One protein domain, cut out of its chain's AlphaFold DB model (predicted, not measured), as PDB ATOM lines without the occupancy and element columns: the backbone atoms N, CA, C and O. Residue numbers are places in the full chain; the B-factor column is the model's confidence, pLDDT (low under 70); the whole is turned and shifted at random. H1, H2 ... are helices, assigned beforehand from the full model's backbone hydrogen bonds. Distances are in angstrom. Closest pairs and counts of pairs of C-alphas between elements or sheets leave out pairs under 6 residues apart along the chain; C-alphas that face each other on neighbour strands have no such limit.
ATOM      1  N   SER A 347     -29.217 -39.402  45.549       72.25
ATOM      2  CA  SER A 347     -29.045 -39.072  44.135       72.25
ATOM      3  C   SER A 347     -30.198 -39.680  43.331       72.25
ATOM      4  O   SER A 347     -30.615 -40.812  43.589       72.25
ATOM      5  N   THR A 348     -30.691 -38.961  42.327       67.31
ATOM      6  CA  THR A 348     -31.739 -39.453  41.417       67.31
ATOM      7  C   THR A 348     -31.331 -40.766  40.733       67.31
ATOM      8  O   THR A 348     -32.162 -41.636  40.481       67.31
ATOM      9  N   SER A 349     -30.027 -40.974  40.525       63.31
ATOM     10  CA  SER A 349     -29.447 -42.228  40.035       63.31
ATOM     11  C   SER A 349     -29.442 -43.390  41.039       63.31
ATOM     12  O   SER A 349     -29.343 -44.540  40.620       63.31
ATOM     13  N   ALA A 350     -29.491 -43.115  42.346       60.03
ATOM     14  CA  ALA A 350     -29.599 -44.142  43.387       60.03
ATOM     15  C   ALA A 350     -31.059 -44.574  43.599       60.03
ATOM     16  O   ALA A 350     -31.324 -45.739  43.885       60.03
ATOM     17  N   MET A 351     -32.007 -43.658  43.388       59.03
ATOM     18  CA  MET A 351     -33.443 -43.953  43.424       59.03
ATOM     19  C   MET A 351     -33.849 -44.921  42.315       59.03
ATOM     20  O   MET A 351     -34.475 -45.934  42.584       59.03
ATOM     21  N   SER A 352     -33.393 -44.699  41.079       59.59
ATOM     22  CA  SER A 352     -33.730 -45.587  39.953       59.59
ATOM     23  C   SER A 352     -33.184 -47.017  40.083       59.59
ATOM     24  O   SER A 352     -33.607 -47.904  39.342       59.59
ATOM     25  N   LYS A 353     -32.259 -47.259  41.020       64.06
ATOM     26  CA  LYS A 353     -31.693 -48.583  41.315       64.06
ATOM     27  C   LYS A 353     -32.372 -49.298  42.488       64.06
ATOM     28  O   LYS A 353     -32.019 -50.442  42.758       64.06
ATOM     29  N   GLY A 354     -33.338 -48.664  43.159       57.22
ATOM     30  CA  GLY A 354     -33.998 -49.217  44.345       57.22
ATOM     31  C   GLY A 354     -33.124 -49.207  45.607       57.22
ATOM     32  O   GLY A 354     -33.452 -49.870  46.589       57.22
ATOM     33  N   ASP A 355     -32.021 -48.450  45.608       53.84
ATOM     34  CA  ASP A 355     -31.064 -48.400  46.723       53.84
ATOM     35  C   ASP A 355     -31.521 -47.461  47.864       53.84
ATOM     36  O   ASP A 355     -30.859 -47.360  48.897       53.84
ATOM     37  N   ALA A 356     -32.668 -46.782  47.717       55.72
ATOM     38  CA  ALA A 356     -33.208 -45.829  48.695       55.72
ATOM     39  C   ALA A 356     -34.679 -46.115  49.095       55.72
ATOM     40  O   ALA A 356     -35.530 -45.224  49.008       55.72
ATOM     41  N   PRO A 357     -35.004 -47.319  49.609       53.31
ATOM     42  CA  PRO A 357     -36.388 -47.750  49.861       53.31
ATOM     43  C   PRO A 357     -37.128 -46.898  50.907       53.31
ATOM     44  O   PRO A 357     -38.357 -46.827  50.908       53.31
ATOM     45  N   PHE A 358     -36.403 -46.241  51.816       50.97
ATOM     46  CA  PHE A 358     -36.999 -45.332  52.798       50.97
ATOM     47  C   PHE A 358     -37.429 -44.001  52.181       50.97
ATOM     48  O   PHE A 358     -38.444 -43.448  52.600       50.97
ATOM     49  N   PHE A 359     -36.695 -43.509  51.180       60.22
ATOM     50  CA  PHE A 359     -37.049 -42.266  50.506       60.22
ATOM     51  C   PHE A 359     -38.259 -42.471  49.602       60.22
ATOM     52  O   PHE A 359     -39.182 -41.673  49.662       60.22
ATOM     53  N   GLU A 360     -38.316 -43.570  48.846       62.47
ATOM     54  CA  GLU A 360     -39.490 -43.901  48.026       62.47
ATOM     55  C   GLU A 360     -40.756 -44.051  48.879       62.47
ATOM     56  O   GLU A 360     -41.807 -43.497  48.554       62.47
ATOM     57  N   ARG A 361     -40.655 -44.724  50.038       64.25
ATOM     58  CA  ARG A 361     -41.768 -44.782  50.998       64.25
ATOM     59  C   ARG A 361     -42.129 -43.395  51.521       64.25
ATOM     60  O   ARG A 361     -43.309 -43.065  51.558       64.25
ATOM     61  N   GLY A 362     -41.145 -42.576  51.886       66.56
ATOM     62  CA  GLY A 362     -41.367 -41.201  52.341       66.56
ATOM     63  C   GLY A 362     -42.061 -40.337  51.288       66.56
ATOM     64  O   GLY A 362     -43.036 -39.662  51.602       66.56
ATOM     65  N   GLN A 363     -41.621 -40.429  50.034       69.00
ATOM     66  CA  GLN A 363     -42.204 -39.738  48.889       69.00
ATOM     67  C   GLN A 363     -43.639 -40.198  48.638       69.00
ATOM     68  O   GLN A 363     -44.510 -39.360  48.455       69.00
ATOM     69  N   SER A 364     -43.923 -41.503  48.708       68.06
ATOM     70  CA  SER A 364     -45.291 -42.017  48.551       68.06
ATOM     71  C   SER A 364     -46.232 -41.549  49.668       68.06
ATOM     72  O   SER A 364     -47.391 -41.222  49.418       68.06
ATOM     73  N   VAL A 365     -45.728 -41.452  50.903       69.50
ATOM     74  CA  VAL A 365     -46.493 -40.907  52.030       69.50
ATOM     75  C   VAL A 365     -46.728 -39.411  51.826       69.50
ATOM     76  O   VAL A 365     -47.862 -38.963  51.975       69.50
ATOM     77  N   LEU A 366     -45.701 -38.652  51.437       69.00
ATOM     78  CA  LEU A 366     -45.816 -37.222  51.145       69.00
ATOM     79  C   LEU A 366     -46.792 -36.952  50.000       69.00
ATOM     80  O   LEU A 366     -47.644 -36.086  50.163       69.00
ATOM     81  N   LEU A 367     -46.729 -37.727  48.913       72.31
ATOM     82  CA  LEU A 367     -47.711 -37.706  47.825       72.31
ATOM     83  C   LEU A 367     -49.119 -37.881  48.380       72.31
ATOM     84  O   LEU A 367     -49.953 -37.010  48.193       72.31
ATOM     85  N   SER A 368     -49.358 -38.942  49.153       71.12
ATOM     86  CA  SER A 368     -50.697 -39.217  49.682       71.12
ATOM     87  C   SER A 368     -51.222 -38.127  50.628       71.12
ATOM     88  O   SER A 368     -52.427 -37.891  50.706       71.12
ATOM     89  N   VAL A 369     -50.334 -37.461  51.371       72.50
ATOM     90  CA  VAL A 369     -50.694 -36.349  52.261       72.50
ATOM     91  C   VAL A 369     -50.974 -35.088  51.451       72.50
ATOM     92  O   VAL A 369     -51.960 -34.411  51.725       72.50
ATOM     93  N   LEU A 370     -50.150 -34.794  50.445       71.19
ATOM     94  CA  LEU A 370     -50.332 -33.661  49.544       71.19
ATOM     95  C   LEU A 370     -51.590 -33.803  48.704       71.19
ATOM     96  O   LEU A 370     -52.342 -32.850  48.617       71.19
ATOM     97  N   GLU A 371     -51.869 -34.982  48.159       75.62
ATOM     98  CA  GLU A 371     -53.111 -35.266  47.439       75.62
ATOM     99  C   GLU A 371     -54.327 -35.012  48.332       75.62
ATOM    100  O   GLU A 371     -55.251 -34.313  47.935       75.62
ATOM    101  N   ARG A 372     -54.304 -35.496  49.581       78.31
ATOM    102  CA  ARG A 372     -55.384 -35.225  50.545       78.31
ATOM    103  C   ARG A 372     -55.509 -33.749  50.898       78.31
ATOM    104  O   ARG A 372     -56.621 -33.285  51.111       78.31
ATOM    105  N   PHE A 373     -54.390 -33.039  51.005       76.12
ATOM    106  CA  PHE A 373     -54.380 -31.615  51.310       76.12
ATOM    107  C   PHE A 373     -54.891 -30.783  50.130       76.12
ATOM    108  O   PHE A 373     -55.768 -29.948  50.315       76.12
ATOM    109  N   LEU A 374     -54.410 -31.047  48.915       77.69
ATOM    110  CA  LEU A 374     -54.847 -30.377  47.688       77.69
ATOM    111  C   LEU A 374     -56.326 -30.650  47.390       77.69
ATOM    112  O   LEU A 374     -57.027 -29.748  46.944       77.69
ATOM    113  N   ALA A 375     -56.809 -31.854  47.708       76.69
ATOM    114  CA  ALA A 375     -58.221 -32.216  47.615       76.69
ATOM    115  C   ALA A 375     -59.078 -31.693  48.786       76.69
ATOM    116  O   ALA A 375     -60.290 -31.906  48.789       76.69
ATOM    117  N   SER A 376     -58.482 -31.063  49.804       82.38
ATOM    118  CA  SER A 376     -59.224 -30.533  50.951       82.38
ATOM    119  C   SER A 376     -59.763 -29.127  50.685       82.38
ATOM    120  O   SER A 376     -59.099 -28.292  50.068       82.38
ATOM    121  N   ASP A 377     -60.934 -28.824  51.249       82.38
ATOM    122  CA  ASP A 377     -61.535 -27.482  51.199       82.38
ATOM    123  C   ASP A 377     -60.630 -26.410  51.854       82.38
ATOM    124  O   ASP A 377     -60.701 -25.220  51.533       82.38
ATOM    125  N   GLU A 378     -59.724 -26.826  52.750       77.88
ATOM    126  CA  GLU A 378     -58.725 -25.956  53.387       77.88
ATOM    127  C   GLU A 378     -57.738 -25.370  52.366       77.88
ATOM    128  O   GLU A 378     -57.324 -24.216  52.487       77.88
ATOM    129  N   TRP A 379     -57.381 -26.130  51.329       75.12
ATOM    130  CA  TRP A 379     -56.507 -25.634  50.267       75.12
ATOM    131  C   TRP A 379     -57.218 -24.610  49.381       75.12
ATOM    132  O   TRP A 379     -56.655 -23.548  49.101       75.12
ATOM    133  N   GLY A 380     -58.470 -24.887  49.004       75.69
ATOM    134  CA  GLY A 380     -59.302 -23.960  48.231       75.69
ATOM    135  C   GLY A 380     -59.470 -22.618  48.944       75.69
ATOM    136  O   GLY A 380     -59.178 -21.566  48.376       75.69
ATOM    137  N   THR A 381     -59.816 -22.656  50.232       81.62
ATOM    138  CA  THR A 381     -59.955 -21.446  51.060       81.62
ATOM    139  C   THR A 381     -58.633 -20.693  51.246       81.62
ATOM    140  O   THR A 381     -58.615 -19.458  51.216       81.62
ATOM    141  N   TRP A 382     -57.502 -21.392  51.391       81.06
ATOM    142  CA  TRP A 382     -56.183 -20.754  51.454       81.06
ATOM    143  C   TRP A 382     -55.816 -20.045  50.144       81.06
ATOM    144  O   TRP A 382     -55.331 -18.910  50.180       81.06
ATOM    145  N   LEU A 383     -56.075 -20.685  48.997       78.12
ATOM    146  CA  LEU A 383     -55.849 -20.122  47.663       78.12
ATOM    147  C   LEU A 383     -56.698 -18.876  47.429       78.12
ATOM    148  O   LEU A 383     -56.145 -17.849  47.044       78.12
ATOM    149  N   GLU A 384     -57.998 -18.937  47.720       79.88
ATOM    150  CA  GLU A 384     -58.908 -17.788  47.620       79.88
ATOM    151  C   GLU A 384     -58.409 -16.620  48.479       79.88
ATOM    152  O   GLU A 384     -58.234 -15.509  47.983       79.88
ATOM    153  N   THR A 385     -58.028 -16.891  49.731       81.25
ATOM    154  CA  THR A 385     -57.498 -15.866  50.643       81.25
ATOM    155  C   THR A 385     -56.188 -15.247  50.125       81.25
ATOM    156  O   THR A 385     -55.954 -14.044  50.260       81.25
ATOM    157  N   ARG A 386     -55.297 -16.047  49.524       76.62
ATOM    158  CA  ARG A 386     -54.025 -15.581  48.939       76.62
ATOM    159  C   ARG A 386     -54.236 -14.773  47.661       76.62
ATOM    160  O   ARG A 386     -53.573 -13.748  47.491       76.62
ATOM    161  N   VAL A 387     -55.134 -15.221  46.789       79.00
ATOM    162  CA  VAL A 387     -55.506 -14.524  45.554       79.00
ATOM    163  C   VAL A 387     -56.146 -13.182  45.901       79.00
ATOM    164  O   VAL A 387     -55.692 -12.160  45.387       79.00
ATOM    165  N   ASP A 388     -57.054 -13.145  46.875       76.06
ATOM    166  CA  ASP A 388     -57.660 -11.913  47.387       76.06
ATOM    167  C   ASP A 388     -56.633 -10.963  48.022       76.06
ATOM    168  O   ASP A 388     -56.710  -9.751  47.826       76.06
ATOM    169  N   MET A 389     -55.620 -11.476  48.730       74.00
ATOM    170  CA  MET A 389     -54.515 -10.646  49.236       74.00
ATOM    171  C   MET A 389     -53.632 -10.079  48.110       74.00
ATOM    172  O   MET A 389     -53.153  -8.944  48.207       74.00
ATOM    173  N   SER A 390     -53.418 -10.844  47.035       72.50
ATOM    174  CA  SER A 390     -52.615 -10.411  45.883       72.50
ATOM    175  C   SER A 390     -53.355  -9.436  44.959       72.50
ATOM    176  O   SER A 390     -52.750  -8.494  44.463       72.50
ATOM    177  N   LEU A 391     -54.671  -9.591  44.791       68.06
ATOM    178  CA  LEU A 391     -55.517  -8.687  44.002       68.06
ATOM    179  C   LEU A 391     -55.952  -7.460  44.818       68.06
ATOM    180  O   LEU A 391     -56.097  -6.356  44.293       68.06
TER     181      LEU A 391
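Overview. This is residues 347 to 391 of the 468 residues of the protein "Hypothetical protein" of Haptolina brevifila (UniProt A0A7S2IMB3). The long helix H2 is the base of a wide, open U, with H3 turning off at one end and the short H1 with its loop at the other, and no packed core. The printed part has 45 residues with three named helices, H1, H2, H3 along the chain, and no named strand: all helix. It is extended, with a radius of gyration of the C-alphas of 16.3 A and spans of 46 by 19 by 10 A.

Along the chain. Find C-alpha 357 at (-36.388, -47.750, 49.861); from there H2, residues 357 to 374, runs 25.4 A. H3, residues 377 to 391, runs 21.0 A to C-alpha 391 at (-55.517, -8.687, 44.002). Look back to residues 348 to 351 for H1.

Arrangement. H2 and H3 are close but not clearly touching; their closest C-alphas, Phe 373 and Trp 379, are 6.4 A apart. Their lines are only just about perpendicular, at 70.1 degrees. H1 and H2 are close but not clearly touching, with the closest C-alphas, Met 351 and Glu 360, 7.6 A apart. H1 and H3 are apart. In H2 and H3 every O i to N i+4 pair is within hydrogen-bond range; H1 is too short for one.

Size, cuts and confidence. The printed part has no cut, and both links are tight. Residues 361 to 391 stand free. Confidence is under 70 at residues 348 to 366 and 391.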